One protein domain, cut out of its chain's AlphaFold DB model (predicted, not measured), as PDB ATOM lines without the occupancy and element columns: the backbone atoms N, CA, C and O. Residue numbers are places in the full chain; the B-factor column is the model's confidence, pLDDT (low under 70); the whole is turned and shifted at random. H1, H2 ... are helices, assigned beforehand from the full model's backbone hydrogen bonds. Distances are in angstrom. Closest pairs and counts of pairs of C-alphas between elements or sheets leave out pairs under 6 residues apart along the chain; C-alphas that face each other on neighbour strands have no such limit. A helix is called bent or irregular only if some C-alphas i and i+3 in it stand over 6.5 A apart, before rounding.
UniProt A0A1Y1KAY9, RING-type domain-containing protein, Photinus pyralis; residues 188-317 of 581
ATOM      1  N   LYS A 188      87.142  94.135 166.265       84.94
ATOM      2  CA  LYS A 188      85.837  94.614 165.780       84.94
ATOM      3  C   LYS A 188      85.961  95.950 165.051       84.94
ATOM      4  O   LYS A 188      85.387  96.102 163.977       84.94
ATOM      5  N   ASP A 189      86.722  96.892 165.598       85.50
ATOM      6  CA  ASP A 189      86.956  98.197 164.976       85.50
ATOM      7  C   ASP A 189      87.659  98.025 163.618       85.50
ATOM      8  O   ASP A 189      87.223  98.593 162.618       85.50
ATOM      9  N   ASN A 190      88.662  97.148 163.538       87.62
ATOM     10  CA  ASN A 190      89.340  96.808 162.287       87.62
ATOM     11  C   ASN A 190      88.420  96.091 161.285       87.62
ATOM     12  O   ASN A 190      88.470  96.402 160.100       87.62
ATOM     13  N   GLU A 191      87.541  95.188 161.730       89.00
ATOM     14  CA  GLU A 191      86.514  94.555 160.884       89.00
ATOM     15  C   GLU A 191      85.499  95.585 160.345       89.00
ATOM     16  O   GLU A 191      84.942  95.426 159.257       89.00
ATOM     17  N   VAL A 192      85.212  96.656 161.094       89.12
ATOM     18  CA  VAL A 192      84.388  97.779 160.615       89.12
ATOM     19  C   VAL A 192      85.155  98.602 159.582       89.12
ATOM     20  O   VAL A 192      84.590  98.934 158.543       89.12
ATOM     21  N   ILE A 193      86.426  98.911 159.845       91.31
ATOM     22  CA  ILE A 193      87.299  99.654 158.927       91.31
ATOM     23  C   ILE A 193      87.437  98.902 157.596       91.31
ATOM     24  O   ILE A 193      87.199  99.489 156.539       91.31
ATOM     25  N   ASP A 194      87.732  97.600 157.651       91.94
ATOM     26  CA  ASP A 194      87.964  96.750 156.479       91.94
ATOM     27  C   ASP A 194      86.767  96.729 155.517       91.94
ATOM     28  O   ASP A 194      86.932  96.821 154.299       91.94
ATOM     29  N   ARG A 195      85.536  96.750 156.049       92.00
ATOM     30  CA  ARG A 195      84.299  96.825 155.247       92.00
ATOM     31  C   ARG A 195      84.224  98.041 154.322       92.00
ATOM     32  O   ARG A 195      83.479  98.005 153.339       92.00
ATOM     33  N   TYR A 196      84.961  99.109 154.616       93.44
ATOM     34  CA  TYR A 196      84.997 100.325 153.801       93.44
ATOM     35  C   TYR A 196      86.355 100.562 153.123       93.44
ATOM     36  O   TYR A 196      86.481 101.515 152.349       93.44
ATOM     37  N   THR A 197      87.353  99.707 153.360       91.44
ATOM     38  CA  THR A 197      88.683  99.803 152.745       91.44
ATOM     39  C   THR A 197      88.924  98.675 151.744       91.44
ATOM     40  O   THR A 197      88.566  98.826 150.569       91.44
ATOM     41  N   ASP A 198      89.541  97.578 152.177       88.94
ATOM     42  CA  ASP A 198      90.000  96.483 151.323       88.94
ATOM     43  C   ASP A 198      88.927  95.391 151.188       88.94
ATOM     44  O   ASP A 198      88.692  94.899 150.083       88.94
ATOM     45  N   GLY A 199      88.180  95.111 152.259       91.38
ATOM     46  CA  GLY A 199      87.001  94.236 152.289       91.38
ATOM     47  C   GLY A 199      85.705  94.832 151.710       91.38
ATOM     48  O   GLY A 199      84.617  94.296 151.941       91.38
ATOM     49  N   PHE A 200      85.770  95.937 150.961       94.62
ATOM     50  CA  PHE A 200      84.579  96.606 150.425       94.62
ATOM     51  C   PHE A 200      83.795  95.733 149.430       94.62
ATOM     52  O   PHE A 200      84.328  95.269 148.417       94.62
ATOM     53  N   THR A 201      82.477  95.616 149.636       95.62
ATOM     54  CA  THR A 201      81.559  94.981 148.675       95.62
ATOM     55  C   THR A 201      80.349  95.866 148.378       95.62
ATOM     56  O   THR A 201      79.775  96.496 149.267       95.62
ATOM     57  N   LEU A 202      79.930  95.901 147.107       94.31
ATOM     58  CA  LEU A 202      78.804  96.737 146.670       94.31
ATOM     59  C   LEU A 202      77.487  96.339 147.338       94.31
ATOM     60  O   LEU A 202      76.724  97.213 147.735       94.31
ATOM     61  N   ASP A 203      77.218  95.039 147.452       91.50
ATOM     62  CA  ASP A 203      75.937  94.551 147.961       91.50
ATOM     63  C   ASP A 203      75.811  94.751 149.477       91.50
ATOM     64  O   ASP A 203      74.750  95.166 149.938       91.50
ATOM     65  N   ALA A 204      76.888  94.563 150.254       91.88
ATOM     66  CA  ALA A 204      76.866  94.899 151.679       91.88
ATOM     67  C   ALA A 204      76.712  96.413 151.893       91.88
ATOM     68  O   ALA A 204      75.910  96.832 152.726       91.88
ATOM     69  N   PHE A 205      77.416  97.229 151.100       94.62
ATOM     70  CA  PHE A 205      77.313  98.684 151.180       94.62
ATOM     71  C   PHE A 205      75.904  99.189 150.839       94.62
ATOM     72  O   PHE A 205      75.376 100.046 151.536       94.62
ATOM     73  N   LEU A 206      75.266  98.639 149.801       94.06
ATOM     74  CA  LEU A 206      73.892  98.990 149.417       94.06
ATOM     75  C   LEU A 206      72.838  98.451 150.389       94.06
ATOM     76  O   LEU A 206      71.774  99.046 150.527       94.06
ATOM     77  N   LYS A 207      73.126  97.346 151.083       89.38
ATOM     78  CA  LYS A 207      72.273  96.855 152.168       89.38
ATOM     79  C   LYS A 207      72.286  97.809 153.365       89.38
ATOM     80  O   LYS A 207      71.243  98.011 153.977       89.38
ATOM     81  N   GLU A 208      73.444  98.381 153.692       89.56
ATOM     82  CA  GLU A 208      73.575  99.382 154.760       89.56
ATOM     83  C   GLU A 208      73.027 100.754 154.339       89.56
ATOM     84  O   GLU A 208      72.340 101.415 155.117       89.56
ATOM     85  N   PHE A 209      73.280 101.162 153.094       92.31
ATOM     86  CA  PHE A 209      72.828 102.428 152.519       92.31
ATOM     87  C   PHE A 209      71.946 102.164 151.288       92.31
ATOM     88  O   PHE A 209      72.462 102.161 150.169       92.31
ATOM     89  N   PRO A 210      70.620 101.976 151.453       87.94
ATOM     90  CA  PRO A 210      69.715 101.728 150.324       87.94
ATOM     91  C   PRO A 210      69.681 102.872 149.301       87.94
ATOM     92  O   PRO A 210      69.589 102.628 148.102       87.94
ATOM     93  N   ASP A 211      69.826 104.120 149.765       91.69
ATOM     94  CA  ASP A 211      69.980 105.312 148.918       91.69
ATOM     95  C   ASP A 211      71.262 106.084 149.296       91.69
ATOM     96  O   ASP A 211      71.217 107.060 150.058       91.69
ATOM     97  N   PRO A 212      72.436 105.652 148.789       93.38
ATOM     98  CA  PRO A 212      73.706 106.285 149.127       93.38
ATOM     99  C   PRO A 212      73.798 107.734 148.648       93.38
ATOM    100  O   PRO A 212      74.389 108.570 149.325       93.38
ATOM    101  N   GLU A 213      73.234 108.060 147.480       91.06
ATOM    102  CA  GLU A 213      73.328 109.420 146.939       91.06
ATOM    103  C   GLU A 213      72.608 110.412 147.847       91.06
ATOM    104  O   GLU A 213      73.179 111.458 148.160       91.06
ATOM    105  N   LYS A 214      71.408 110.071 148.329       91.69
ATOM    106  CA  LYS A 214      70.691 110.897 149.302       91.69
ATOM    107  C   LYS A 214      71.407 110.943 150.651       91.69
ATOM    108  O   LYS A 214      71.534 112.027 151.213       91.69
ATOM    109  N   TYR A 215      71.903 109.804 151.144       91.81
ATOM    110  CA  TYR A 215      72.590 109.722 152.438       91.81
ATOM    111  C   TYR A 215      73.830 110.625 152.497       91.81
ATOM    112  O   TYR A 215      73.964 111.423 153.420       91.81
ATOM    113  N   PHE A 216      74.722 110.530 151.504       90.56
ATOM    114  CA  PHE A 216      75.981 111.284 151.500       90.56
ATOM    115  C   PHE A 216      75.833 112.725 150.999       90.56
ATOM    116  O   PHE A 216      76.710 113.542 151.259       90.56
ATOM    117  N   SER A 217      74.746 113.066 150.302       85.25
ATOM    118  CA  SER A 217      74.499 114.441 149.838       85.25
ATOM    119  C   SER A 217      73.750 115.310 150.857       85.25
ATOM    120  O   SER A 217      73.487 116.476 150.564       85.25
ATOM    121  N   ASP A 218      73.401 114.774 152.030       85.94
ATOM    122  CA  ASP A 218      72.713 115.515 153.089       85.94
ATOM    123  C   ASP A 218      73.585 116.680 153.607       85.94
ATOM    124  O   ASP A 218      74.675 116.444 154.138       85.94
ATOM    125  N   PRO A 219      73.135 117.946 153.487       77.88
ATOM    126  CA  PRO A 219      73.909 119.105 153.921       77.88
ATOM    127  C   PRO A 219      74.102 119.190 155.441       77.88
ATOM    128  O   PRO A 219      75.003 119.903 155.881       77.88
ATOM    129  N   ASN A 220      73.287 118.488 156.237       82.06
ATOM    130  CA  ASN A 220      73.425 118.456 157.695       82.06
ATOM    131  C   ASN A 220      74.545 117.516 158.157       82.06
ATOM    132  O   ASN A 220      74.950 117.569 159.317       82.06
ATOM    133  N   ARG A 221      75.053 116.653 157.268       80.44
ATOM    134  CA  ARG A 221      76.144 115.734 157.581       80.44
ATOM    135  C   ARG A 221      77.484 116.371 157.245       80.44
ATOM    136  O   ARG A 221      77.766 116.752 156.109       80.44
ATOM    137  N   THR A 222      78.340 116.469 158.252       71.75
ATOM    138  CA  THR A 222      79.711 116.943 158.090       71.75
ATOM    139  C   THR A 222      80.652 115.760 157.987       71.75
ATOM    140  O   THR A 222      80.765 114.963 158.912       71.75
ATOM    141  N   TYR A 223      81.358 115.685 156.865       72.19
ATOM    142  CA  TYR A 223      82.410 114.709 156.638       72.19
ATOM    143  C   TYR A 223      83.723 115.467 156.500       72.19
ATOM    144  O   TYR A 223      83.896 116.270 155.575       72.19
ATOM    145  N   GLY A 224      84.619 115.257 157.448       65.69
ATOM    146  CA  GLY A 224      85.881 115.963 157.526       65.69
ATOM    147  C   GLY A 224      86.810 115.294 158.528       65.69
ATOM    148  O   GLY A 224      86.379 114.370 159.221       65.69
ATOM    149  N   PRO A 225      88.069 115.748 158.573       65.69
ATOM    150  CA  PRO A 225      88.997 115.301 159.593       65.69
ATOM    151  C   PRO A 225      88.412 115.585 160.977       65.69
ATOM    152  O   PRO A 225      87.891 116.676 161.220       65.69
ATOM    153  N   SER A 226      88.455 114.579 161.838       71.19
ATOM    154  CA  SER A 226      88.139 114.722 163.254       71.19
ATOM    155  C   SER A 226      89.324 115.358 163.984       71.19
ATOM    156  O   SER A 226      90.470 115.181 163.575       71.19
ATOM    157  N   ASP A 227      89.066 116.074 165.081       64.12
ATOM    158  CA  ASP A 227      90.142 116.564 165.959       64.12
ATOM    159  C   ASP A 227      90.845 115.407 166.709       64.12
ATOM    160  O   ASP A 227      91.890 115.604 167.325       64.12
ATOM    161  N   GLU A 228      90.274 114.198 166.649       62.16
ATOM    162  CA  GLU A 228      90.711 113.004 167.378       62.16
ATOM    163  C   GLU A 228      91.697 112.126 166.587       62.16
ATOM    164  O   GLU A 228      92.551 111.479 167.196       62.16
ATOM    165  N   ASP A 229      91.624 112.104 165.250       67.25
ATOM    166  CA  ASP A 229      92.505 111.291 164.399       67.25
ATOM    167  C   ASP A 229      93.445 112.162 163.552       67.25
ATOM    168  O   ASP A 229      93.073 112.759 162.538       67.25
ATOM    169  N   VAL A 230      94.717 112.186 163.960       67.56
ATOM    170  CA  VAL A 230      95.797 112.950 163.313       67.56
ATOM    171  C   VAL A 230      96.016 112.520 161.852       67.56
ATOM    172  O   VAL A 230      96.526 113.308 161.051       67.56
ATOM    173  N   ASN A 231      95.599 111.308 161.470       80.75
ATOM    174  CA  ASN A 231      95.843 110.751 160.139       80.75
ATOM    175  C   ASN A 231      94.753 111.090 159.108       80.75
ATOM    176  O   ASN A 231      94.954 110.841 157.915       80.75
ATOM    177  N   ASP A 232      93.622 111.681 159.511       86.62
ATOM    178  CA  ASP A 232      92.496 111.949 158.603       86.62
ATOM    179  C   ASP A 232      92.900 112.843 157.420       86.62
ATOM    180  O   ASP A 232      92.558 112.566 156.266       86.62
ATOM    181  N   ASP A 233      93.667 113.906 157.679       85.69
ATOM    182  CA  ASP A 233      94.128 114.834 156.642       85.69
ATOM    183  C   ASP A 233      95.036 114.132 155.610       85.69
ATOM    184  O   ASP A 233      94.898 114.366 154.403       85.69
ATOM    185  N   GLU A 234      95.946 113.259 156.057       89.25
ATOM    186  CA  GLU A 234      96.839 112.495 155.175       89.25
ATOM    187  C   GLU A 234      96.063 111.450 154.361       89.25
ATOM    188  O   GLU A 234      96.286 111.300 153.150       89.25
ATOM    189  N   TYR A 235      95.103 110.775 154.998       90.69
ATOM    190  CA  TYR A 235      94.236 109.791 154.358       90.69
ATOM    191  C   TYR A 235      93.379 110.435 153.256       90.69
ATOM    192  O   TYR A 235      93.361 109.961 152.114       90.69
ATOM    193  N   ILE A 236      92.746 111.580 153.545       91.62
ATOM    194  CA  ILE A 236      91.945 112.351 152.580       91.62
ATOM    195  C   ILE A 236      92.802 112.828 151.410       91.62
ATOM    196  O   ILE A 236      92.411 112.680 150.248       91.62
ATOM    197  N   GLN A 237      93.973 113.403 151.687       91.31
ATOM    198  CA  GLN A 237      94.868 113.873 150.633       91.31
ATOM    199  C   GLN A 237      95.313 112.727 149.730       91.31
ATOM    200  O   GLN A 237      95.259 112.857 148.506       91.31
ATOM    201  N   THR A 238      95.695 111.587 150.308       93.88
ATOM    202  CA  THR A 238      96.091 110.403 149.540       93.88
ATOM    203  C   THR A 238      94.947 109.900 148.665       93.88
ATOM    204  O   THR A 238      95.157 109.657 147.471       93.88
ATOM    205  N   PHE A 239      93.726 109.837 149.207       94.25
ATOM    206  CA  PHE A 239      92.525 109.536 148.433       94.25
ATOM    207  C   PHE A 239      92.364 110.500 147.248       94.25
ATOM    208  O   PHE A 239      92.303 110.049 146.104       94.25
ATOM    209  N   LEU A 240      92.360 111.817 147.479       95.00
ATOM    210  CA  LEU A 240      92.180 112.816 146.420       95.00
ATOM    211  C   LEU A 240      93.289 112.733 145.363       95.00
ATOM    212  O   LEU A 240      93.024 112.790 144.158       95.00
ATOM    213  N   TYR A 241      94.542 112.555 145.784       95.50
ATOM    214  CA  TYR A 241      95.667 112.405 144.871       95.50
ATOM    215  C   TYR A 241      95.533 111.177 143.980       95.50
ATOM    216  O   TYR A 241      95.881 111.274 142.801       95.50
ATOM    217  N   ASN A 242      95.055 110.062 144.526       94.81
ATOM    218  CA  ASN A 242      94.895 108.809 143.800       94.81
ATOM    219  C   ASN A 242      93.598 108.774 142.975       94.81
ATOM    220  O   ASN A 242      93.556 108.113 141.942       94.81
ATOM    221  N   HIS A 243      92.567 109.527 143.367       94.19
ATOM    222  CA  HIS A 243      91.323 109.665 142.606       94.19
ATOM    223  C   HIS A 243      91.504 110.573 141.373       94.19
ATOM    224  O   HIS A 243      90.966 110.295 140.302       94.19
ATOM    225  N   TYR A 244      92.327 111.623 141.487       95.19
ATOM    226  CA  TYR A 244      92.581 112.611 140.429       95.19
ATOM    227  C   TYR A 244      94.020 112.543 139.877       95.19
ATOM    228  O   TYR A 244      94.785 113.516 139.919       95.19
ATOM    229  N   LEU A 245      94.406 111.392 139.312       95.88
ATOM    230  CA  LEU A 245      95.776 111.128 138.824       95.88
ATOM    231  C   LEU A 245      96.253 112.061 137.696       95.88
ATOM    232  O   LEU A 245      97.458 112.237 137.527       95.88
ATOM    233  N   TYR A 246      95.335 112.670 136.940       96.19
ATOM    234  CA  TYR A 246      95.644 113.567 135.813       96.19
ATOM    235  C   TYR A 246      95.660 115.061 136.186       96.19
ATOM    236  O   TYR A 246      95.845 115.915 135.314       96.19
ATOM    237  N   LEU A 247      95.450 115.392 137.463       96.25
ATOM    238  CA  LEU A 247      95.546 116.754 137.994       96.25
ATOM    239  C   LEU A 247      96.829 116.915 138.815       96.25
ATOM    240  O   LEU A 247      97.366 115.940 139.347       96.25
ATOM    241  N   ARG A 248      97.341 118.144 138.933       95.12
ATOM    242  CA  ARG A 248      98.530 118.441 139.751       95.12
ATOM    243  C   ARG A 248      98.137 118.461 141.232       95.12
ATOM    244  O   ARG A 248      97.114 119.053 141.568       95.12
ATOM    245  N   LYS A 249      98.973 117.903 142.124       95.31
ATOM    246  CA  LYS A 249      98.718 117.899 143.586       95.31
ATOM    247  C   LYS A 249      98.413 119.307 144.122       95.31
ATOM    248  O   LYS A 249      97.376 119.509 144.731       95.31
ATOM    249  N   LYS A 250      99.206 120.309 143.718       95.44
ATOM    250  CA  LYS A 250      99.006 121.724 144.091       95.44
ATOM    251  C   LYS A 250      97.616 122.278 143.748       95.44
ATOM    252  O   LYS A 250      97.120 123.152 144.456       95.44
ATOM    253  N   ASP A 251      97.012 121.828 142.650       94.94
ATOM    254  CA  ASP A 251      95.675 122.280 142.253       94.94
ATOM    255  C   ASP A 251      94.597 121.574 143.086       94.94
ATOM    256  O   ASP A 251      93.658 122.228 143.536       94.94
ATOM    257  N   ILE A 252      94.783 120.280 143.369       95.88
ATOM    258  CA  ILE A 252      93.940 119.508 144.295       95.88
ATOM    259  C   ILE A 252      93.957 120.157 145.687       95.88
ATOM    260  O   ILE A 252      92.897 120.489 146.212       95.88
ATOM    261  N   ASP A 253      95.142 120.443 146.233       95.06
ATOM    262  CA  ASP A 253      95.314 121.055 147.559       95.06
ATOM    263  C   ASP A 253      94.652 122.426 147.648       95.06
ATOM    264  O   ASP A 253      94.020 122.772 148.649       95.06
ATOM    265  N   ARG A 254      94.781 123.223 146.582       95.19
ATOM    266  CA  ARG A 254      94.134 124.532 146.497       95.19
ATOM    267  C   ARG A 254      92.620 124.383 146.563       95.19
ATOM    268  O   ARG A 254      91.984 125.092 147.339       95.19
ATOM    269  N   VAL A 255      92.043 123.478 145.774       94.81
ATOM    270  CA  VAL A 255      90.591 123.260 145.750       94.81
ATOM    271  C   VAL A 255      90.091 122.700 147.082       94.81
ATOM    272  O   VAL A 255      89.056 123.157 147.567       94.81
ATOM    273  N   PHE A 256      90.837 121.785 147.702       92.25
ATOM    274  CA  PHE A 256      90.497 121.220 149.006       92.25
ATOM    275  C   PHE A 256      90.442 122.303 150.094       92.25
ATOM    276  O   PHE A 256      89.444 122.424 150.806       92.25
ATOM    277  N   LYS A 257      91.451 123.185 150.145       91.44
ATOM    278  CA  LYS A 257      91.465 124.344 151.057       91.44
ATOM    279  C   LYS A 257      90.326 125.324 150.770       91.44
ATOM    280  O   LYS A 257      89.618 125.722 151.690       91.44
ATOM    281  N   MET A 258      90.100 125.678 149.502       92.38
ATOM    282  CA  MET A 258      89.008 126.582 149.103       92.38
ATOM    283  C   MET A 258      87.619 126.032 149.441       92.38
ATOM    284  O   MET A 258      86.688 126.801 149.661       92.38
ATOM    285  N   SER A 259      87.472 124.710 149.481       88.75
ATOM    286  CA  SER A 259      86.214 124.037 149.811       88.75
ATOM    287  C   SER A 259      86.036 123.828 151.318       88.75
ATOM    288  O   SER A 259      85.184 123.039 151.717       88.75
ATOM    289  N   SER A 260      86.827 124.514 152.157       87.12
ATOM    290  CA  SER A 260      86.823 124.354 153.621       87.12
ATOM    291  C   SER A 260      87.022 122.894 154.049       87.12
ATOM    292  O   SER A 260      86.320 122.406 154.926       87.12
ATOM    293  N   LYS A 261      87.923 122.172 153.363       85.75
ATOM    294  CA  LYS A 261      88.193 120.735 153.555       85.75
ATOM    295  C   LYS A 261      86.982 119.800 153.372       85.75
ATOM    296  O   LYS A 261      87.050 118.624 153.707       85.75
ATOM    297  N   ASN A 262      85.882 120.271 152.782       87.31
ATOM    298  CA  ASN A 262      84.745 119.410 152.473       87.31
ATOM    299  C   ASN A 262      85.053 118.544 151.240       87.31
ATOM    300  O   ASN A 262      85.230 119.056 150.129       87.31
ATOM    301  N   ILE A 263      85.094 117.228 151.436       90.12
ATOM    302  CA  ILE A 263      85.540 116.267 150.417       90.12
ATOM    303  C   ILE A 263      84.566 116.231 149.232       90.12
ATOM    304  O   ILE A 263      85.000 116.281 148.085       90.12
ATOM    305  N   ILE A 264      83.254 116.242 149.483       89.44
ATOM    306  CA  ILE A 264      82.229 116.189 148.427       89.44
ATOM    307  C   ILE A 264      82.296 117.428 147.532       89.44
ATOM    308  O   ILE A 264      82.331 117.304 146.307       89.44
ATOM    309  N   LYS A 265      82.352 118.629 148.125       89.62
ATOM    310  CA  LYS A 265      82.496 119.893 147.384       89.62
ATOM    311  C   LYS A 265      83.801 119.921 146.590       89.62
ATOM    312  O   LYS A 265      83.808 120.353 145.439       89.62
ATOM    313  N   THR A 266      84.878 119.406 147.184       92.19
ATOM    314  CA  THR A 266      86.186 119.280 146.532       92.19
ATOM    315  C   THR A 266      86.097 118.377 145.309       92.19
ATOM    316  O   THR A 266      86.438 118.819 144.214       92.19
ATOM    317  N   CYS A 267      85.574 117.160 145.461       92.88
ATOM    318  CA  CYS A 267      85.396 116.214 144.366       92.88
ATOM    319  C   CYS A 267      84.490 116.780 143.268       92.88
ATOM    320  O   CYS A 267      84.880 116.819 142.108       92.88
ATOM    321  N   THR A 268      83.338 117.339 143.643       91.56
ATOM    322  CA  THR A 268      82.389 117.959 142.702       91.56
ATOM    323  C   THR A 268      83.057 119.048 141.863       91.56
ATOM    324  O   THR A 268      82.801 119.164 140.668       91.56
ATOM    325  N   ARG A 269      83.949 119.843 142.468       93.81
ATOM    326  CA  ARG A 269      84.695 120.879 141.752       93.81
ATOM    327  C   ARG A 269      85.800 120.289 140.876       93.81
ATOM    328  O   ARG A 269      85.929 120.707 139.727       93.81
ATOM    329  N   LEU A 270      86.569 119.328 141.382       94.94
ATOM    330  CA  LEU A 270      87.655 118.679 140.638       94.94
ATOM    331  C   LEU A 270      87.147 117.846 139.453       94.94
ATOM    332  O   LEU A 270      87.819 117.799 138.427       94.94
ATOM    333  N   ASP A 271      85.946 117.273 139.537       92.75
ATOM    334  CA  ASP A 271      85.301 116.526 138.446       92.75
ATOM    335  C   ASP A 271      85.054 117.393 137.198       92.75
ATOM    336  O   ASP A 271      84.968 116.875 136.085       92.75
ATOM    337  N   THR A 272      84.975 118.721 137.359       94.69
ATOM    338  CA  THR A 272      84.807 119.668 136.242       94.69
ATOM    339  C   THR A 272      86.127 120.046 135.559       94.69
ATOM    340  O   THR A 272      86.122 120.683 134.502       94.69
ATOM    341  N   PHE A 273      87.273 119.679 136.143       93.56
ATOM    342  CA  PHE A 273      88.580 120.091 135.638       93.56
ATOM    343  C   PHE A 273      88.977 119.258 134.417       93.56
ATOM    344  O   PHE A 273      88.827 118.037 134.371       93.56
ATOM    345  N   ARG A 274      89.574 119.922 133.423       91.81
ATOM    346  CA  ARG A 274      90.243 119.227 132.317       91.81
ATOM    347  C   ARG A 274      91.541 118.593 132.816       91.81
ATOM    348  O   ARG A 274      92.174 119.101 133.740       91.81
ATOM    349  N   LYS A 275      91.966 117.505 132.167       90.75
ATOM    350  CA  LYS A 275      93.254 116.856 132.453       90.75
ATOM    351  C   LYS A 275      94.389 117.871 132.289       90.75
ATOM    352  O   LYS A 275      94.574 118.418 131.206       90.75
ATOM    353  N   ALA A 276      95.133 118.113 133.366       90.56
ATOM    354  CA  ALA A 276      96.267 119.039 133.378       90.56
ATOM    355  C   ALA A 276      97.591 118.350 132.996       90.56
ATOM    356  O   ALA A 276      98.587 119.027 132.737       90.56
ATOM    357  N   LEU A 277      97.604 117.014 133.005       90.94
ATOM    358  CA  LEU A 277      98.740 116.150 132.693       90.94
ATOM    359  C   LEU A 277      98.357 115.164 131.580       90.94
ATOM    360  O   LEU A 277      97.225 114.679 131.541       90.94
ATOM    361  N   SER A 278      99.310 114.854 130.698       90.44
ATOM    362  CA  SER A 278      99.144 113.865 129.624       90.44
ATOM    363  C   SER A 278      99.212 112.425 130.142       90.44
ATOM    364  O   SER A 278      98.408 111.585 129.741       90.44
ATOM    365  N   LEU A 279     100.132 112.156 131.071       93.50
ATOM    366  CA  LEU A 279     100.301 110.868 131.742       93.50
ATOM    367  C   LEU A 279      99.769 110.925 133.183       93.50
ATOM    368  O   LEU A 279      99.843 111.982 133.820       93.50
ATOM    369  N   PRO A 280      99.232 109.810 133.714       94.50
ATOM    370  CA  PRO A 280      98.803 109.750 135.104       94.50
ATOM    371  C   PRO A 280     100.010 109.853 136.046       94.50
ATOM    372  O   PRO A 280     101.085 109.317 135.768       94.50
ATOM    373  N   ARG A 281      99.831 110.523 137.188       94.50
ATOM    374  CA  ARG A 281     100.818 110.498 138.277       94.50
ATOM    375  C   ARG A 281     100.975 109.079 138.837       94.50
ATOM    376  O   ARG A 281     100.044 108.280 138.783       94.50
ATOM    377  N   LYS A 282     102.131 108.799 139.448       94.31
ATOM    378  CA  LYS A 282     102.331 107.581 140.247       94.31
ATOM    379  C   LYS A 282     101.360 107.577 141.434       94.31
ATOM    380  O   LYS A 282     101.196 108.605 142.100       94.31
ATOM    381  N   ILE A 283     100.741 106.425 141.680       93.81
ATOM    382  CA  ILE A 283      99.863 106.197 142.832       93.81
ATOM    383  C   ILE A 283     100.685 106.386 144.109       93.81
ATOM    384  O   ILE A 283     101.797 105.869 144.224       93.81
ATOM    385  N   SER A 284     100.155 107.183 145.034       91.38
ATOM    386  CA  SER A 284     100.745 107.342 146.366       91.38
ATOM    387  C   SER A 284     100.354 106.126 147.214       91.38
ATOM    388  O   SER A 284      99.193 105.712 147.123       91.38
ATOM    389  N   PRO A 285     101.284 105.531 147.983       90.25
ATOM    390  CA  PRO A 285     100.958 104.404 148.851       90.25
ATOM    391  C   PRO A 285      99.868 104.819 149.850       90.25
ATOM    392  O   PRO A 285      99.865 105.980 150.269       90.25
ATOM    393  N   PRO A 286      98.924 103.926 150.189       82.44
ATOM    394  CA  PRO A 286      97.909 104.242 151.182       82.44
ATOM    395  C   PRO A 286      98.576 104.422 152.559       82.44
ATOM    396  O   PRO A 286      99.386 103.572 152.938       82.44
ATOM    397  N   PRO A 287      98.274 105.503 153.302       85.25
ATOM    398  CA  PRO A 287      98.639 105.594 154.712       85.25
ATOM    399  C   PRO A 287      97.840 104.559 155.525       85.25
ATOM    400  O   PRO A 287      96.892 103.966 154.992       85.25
ATOM    401  N   PRO A 288      98.183 104.344 156.812       84.12
ATOM    402  CA  PRO A 288      97.331 103.591 157.726       84.12
ATOM    403  C   PRO A 288      95.878 104.062 157.629       84.12
ATOM    404  O   PRO A 288      95.615 105.260 157.488       84.12
ATOM    405  N   ALA A 289      94.937 103.116 157.657       81.44
ATOM    406  CA  ALA A 289      93.525 103.454 157.578       81.44
ATOM    407  C   ALA A 289      93.138 104.388 158.733       81.44
ATOM    408  O   ALA A 289      93.525 104.164 159.881       81.44
ATOM    409  N   SER A 290      92.383 105.433 158.402       85.75
ATOM    410  CA  SER A 290      91.776 106.317 159.395       85.75
ATOM    411  C   SER A 290      90.825 105.518 160.294       85.75
ATOM    412  O   SER A 290      90.135 104.612 159.826       85.75
ATOM    413  N   LYS A 291      90.763 105.864 161.582       86.88
ATOM    414  CA  LYS A 291      89.785 105.310 162.531       86.88
ATOM    415  C   LYS A 291      88.422 106.003 162.427       86.88
ATOM    416  O   LYS A 291      87.442 105.541 163.010       86.88
ATOM    417  N   ASN A 292      88.330 107.092 161.666       88.69
ATOM    418  CA  ASN A 292      87.100 107.836 161.437       88.69
ATOM    419  C   ASN A 292      86.183 107.084 160.453       88.69
ATOM    420  O   ASN A 292      86.265 107.222 159.231       88.69
ATOM    421  N   ILE A 293      85.268 106.282 160.998       89.00
ATOM    422  CA  ILE A 293      84.370 105.426 160.209       89.00
ATOM    423  C   ILE A 293      83.470 106.228 159.255       89.00
ATOM    424  O   ILE A 293      83.232 105.796 158.128       89.00
ATOM    425  N   GLU A 294      82.980 107.405 159.656       88.75
ATOM    426  CA  GLU A 294      82.134 108.235 158.784       88.75
ATOM    427  C   GLU A 294      82.922 108.797 157.591       88.75
ATOM    428  O   GLU A 294      82.397 108.876 156.474       88.75
ATOM    429  N   LEU A 295      84.204 109.112 157.795       90.69
ATOM    430  CA  LEU A 295      85.121 109.462 156.716       90.69
ATOM    431  C   LEU A 295      85.348 108.279 155.763       90.69
ATOM    432  O   LEU A 295      85.244 108.452 154.543       90.69
ATOM    433  N   LEU A 296      85.615 107.083 156.294       92.19
ATOM    434  CA  LEU A 296      85.819 105.879 155.481       92.19
ATOM    435  C   LEU A 296      84.582 105.535 154.642       92.19
ATOM    436  O   LEU A 296      84.711 105.298 153.441       92.19
ATOM    437  N   LYS A 297      83.381 105.591 155.233       93.00
ATOM    438  CA  LYS A 297      82.101 105.404 154.527       93.00
ATOM    439  C   LYS A 297      81.963 106.360 153.342       93.00
ATOM    440  O   LYS A 297      81.615 105.932 152.238       93.00
ATOM    441  N   LEU A 298      82.271 107.646 153.544       93.06
ATOM    442  CA  LEU A 298      82.226 108.636 152.470       93.06
ATOM    443  C   LEU A 298      83.268 108.347 151.380       93.06
ATOM    444  O   LEU A 298      82.956 108.422 150.189       93.06
ATOM    445  N   ILE A 299      84.506 108.034 151.760       93.25
ATOM    446  CA  ILE A 299      85.575 107.735 150.800       93.25
ATOM    447  C   ILE A 299      85.229 106.486 149.984       93.25
ATOM    448  O   ILE A 299      85.382 106.510 148.760       93.25
ATOM    449  N   ALA A 300      84.696 105.438 150.614       94.81
ATOM    450  CA  ALA A 300      84.207 104.240 149.938       94.81
ATOM    451  C   ALA A 300      83.098 104.582 148.929       94.81
ATOM    452  O   ALA A 300      83.187 104.205 147.755       94.81
ATOM    453  N   PHE A 301      82.107 105.385 149.338       95.31
ATOM    454  CA  PHE A 301      81.070 105.890 148.439       95.31
ATOM    455  C   PHE A 301      81.664 106.623 147.232       95.31
ATOM    456  O   PHE A 301      81.326 106.301 146.094       95.31
ATOM    457  N   LEU A 302      82.573 107.579 147.443       93.81
ATOM    458  CA  LEU A 302      83.167 108.369 146.360       93.81
ATOM    459  C   LEU A 302      84.045 107.513 145.433       93.81
ATOM    460  O   LEU A 302      83.954 107.641 144.209       93.81
ATOM    461  N   LYS A 303      84.847 106.598 145.994       93.06
ATOM    462  CA  LYS A 303      85.699 105.652 145.253       93.06
ATOM    463  C   LYS A 303      84.866 104.742 144.346       93.06
ATOM    464  O   LYS A 303      85.243 104.520 143.196       93.06
ATOM    465  N   HIS A 304      83.710 104.277 144.823       94.31
ATOM    466  CA  HIS A 304      82.857 103.313 144.121       94.31
ATOM    467  C   HIS A 304      81.579 103.917 143.508       94.31
ATOM    468  O   HIS A 304      80.769 103.184 142.936       94.31
ATOM    469  N   ARG A 305      81.409 105.247 143.519       92.81
ATOM    470  CA  ARG A 305      80.165 105.960 143.150       92.81
ATOM    471  C   ARG A 305      79.563 105.528 141.813       92.81
ATOM    472  O   ARG A 305      78.354 105.349 141.694       92.81
ATOM    473  N   LYS A 306      80.397 105.336 140.785       92.94
ATOM    474  CA  LYS A 306      79.941 104.889 139.452       92.94
ATOM    475  C   LYS A 306      79.380 103.465 139.478       92.94
ATOM    476  O   LYS A 306      78.354 103.210 138.851       92.94
ATOM    477  N   ALA A 307      80.048 102.558 140.188       95.75
ATOM    478  CA  ALA A 307      79.615 101.173 140.327       95.75
ATOM    479  C   ALA A 307      78.331 101.083 141.164       95.75
ATOM    480  O   ALA A 307      77.386 100.421 140.741       95.75
ATOM    481  N   ILE A 308      78.257 101.847 142.260       95.56
ATOM    482  CA  ILE A 308      77.061 102.007 143.100       95.56
ATOM    483  C   ILE A 308      75.868 102.462 142.250       95.56
ATOM    484  O   ILE A 308      74.865 101.761 142.179       95.56
ATOM    485  N   ARG A 309      75.994 103.571 141.503       94.50
ATOM    486  CA  ARG A 309      74.924 104.071 140.614       94.50
ATOM    487  C   ARG A 309      74.458 103.039 139.595       94.50
ATOM    488  O   ARG A 309      73.272 102.959 139.300       94.50
ATOM    489  N   LYS A 310      75.393 102.288 139.006       95.88
ATOM    490  CA  LYS A 310      75.059 101.241 138.035       95.88
ATOM    491  C   LYS A 310      74.274 100.111 138.705       95.88
ATOM    492  O   LYS A 310      73.285  99.661 138.136       95.88
ATOM    493  N   ARG A 311      74.698  99.682 139.896       95.12
ATOM    494  CA  ARG A 311      74.067  98.602 140.662       95.12
ATOM    495  C   ARG A 311      72.665  98.983 141.143       95.12
ATOM    496  O   ARG A 311      71.753  98.195 140.938       95.12
ATOM    497  N   VAL A 312      72.477 100.200 141.659       93.94
ATOM    498  CA  VAL A 312      71.153 100.736 142.041       93.94
ATOM    499  C   VAL A 312      70.207 100.750 140.841       93.94
ATOM    500  O   VAL A 312      69.154 100.133 140.892       93.94
ATOM    501  N   LYS A 313      70.632 101.310 139.698       94.50
ATOM    502  CA  LYS A 313      69.819 101.290 138.466       94.50
ATOM    503  C   LYS A 313      69.427  99.881 138.024       94.50
ATOM    504  O   LYS A 313      68.360  99.700 137.444       94.50
ATOM    505  N   GLN A 314      70.308  98.904 138.232       94.12
ATOM    506  CA  GLN A 314      70.029  97.508 137.912       94.12
ATOM    507  C   GLN A 314      68.992  96.911 138.868       94.12
ATOM    508  O   GLN A 314      68.100  96.213 138.397       94.12
ATOM    509  N   TYR A 315      69.076  97.207 140.168       91.44
ATOM    510  CA  TYR A 315      68.050  96.818 141.134       91.44
ATOM    511  C   TYR A 315      66.699  97.456 140.814       91.44
ATOM    512  O   TYR A 315      65.718  96.729 140.707       91.44
ATOM    513  N   ASP A 316      66.661  98.759 140.534       92.38
ATOM    514  CA  ASP A 316      65.426  99.469 140.180       92.38
ATOM    515  C   ASP A 316      64.795  98.936 138.889       92.38
ATOM    516  O   ASP A 316      63.576  98.930 138.730       92.38
ATOM    517  N   LEU A 317      65.618  98.544 137.910       95.81
ATOM    518  CA  LEU A 317      65.127  97.929 136.679       95.81
ATOM    519  C   LEU A 317      64.565  96.533 136.954       95.81
ATOM    520  O   LEU A 317      63.471  96.234 136.492       95.81
TER     521      LEU A 317
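This is residues 188 to 317 of the 581 residues of the protein "RING-type domain-containing protein" of Photinus pyralis (UniProt A0A1Y1KAY9). The first arm of a bent helix, H7a, runs through the middle of the domain, with helices H4, H5 and H6 grouped to one side and the short helices H1, H2 and H3 to the other. The second arm, H7b, turns off about perpendicular to H7a and passes H2. The printed part has 130 residues with seven named helices, H1 to H7 in chain order, and no named strand; the class is all helix. It is compact and rounded, with a radius of gyration of the C-alphas of 15.0 A and spans of 38 by 38 by 30 A.

Start with H1, residues 188 to 194, and look ahead to H7, residues 293 to 317. By its hydrogen bonds H7 was assigned as one helix, but it is bent: C-alphas 303 and 306 are 8.2 A apart, and its arms H7a, residues 293 to 303, and H7b, residues 306 to 317, stand at 82 degrees. H1 and H7a only just touch, with 3 pairs of C-alphas within 8 A, the closest those of Ile 193 and Ile 293 at 6.6 A; they run the same way at a shallow tilt of 18 degrees. Next, H2, residues 202 to 208, touches H7b at its residues 307 to 311 alone; the closest C-alphas are Leu 202 and Ile 308, 6.6 A apart, and the lines are only just about perpendicular at 72 degrees. H3, residues 212 to 216, is close to H7a but not clearly touching, with C-alphas 216 and 298 at 6.9 A. H4, residues 232 to 243, touches H5, residues 249 to 258, with its residues 237 to 241 alone, C-alphas 241 and 249 being closest at 6.4 A; they run opposite ways at a steep tilt of 55 degrees. H5 touches H6, residues 263 to 270, at C-alphas 256 and 266, 5.3 A apart, opposite ways at a steep tilt of 58 degrees. H4 is close to H7a but not clearly touching, with C-alphas 243 and 303 at 7.4 A. H1 and H4 are apart. In each helix or arm, every O i to N i+4 pair is within hydrogen-bond range.

Find C-alpha 188 at (85.837, 94.614, 165.780), where H1 begins. H4 measures 16.2 A from first to last C-alpha, H5 14.1 A and H7a 15.0 A. H7b, 16.6 A long, ends at C-alpha 317, (65.127, 97.929, 136.679).

The C-alphas of Val 230 and Leu 317 are the two farthest apart, 43.3 A. The printed part has no cut. Look for the long links at residues 217 to 231 and 271 to 292. The mean pLDDT of the printed part is 89.8; the model is under 70 at residues 224 to 225 and 227 to 230.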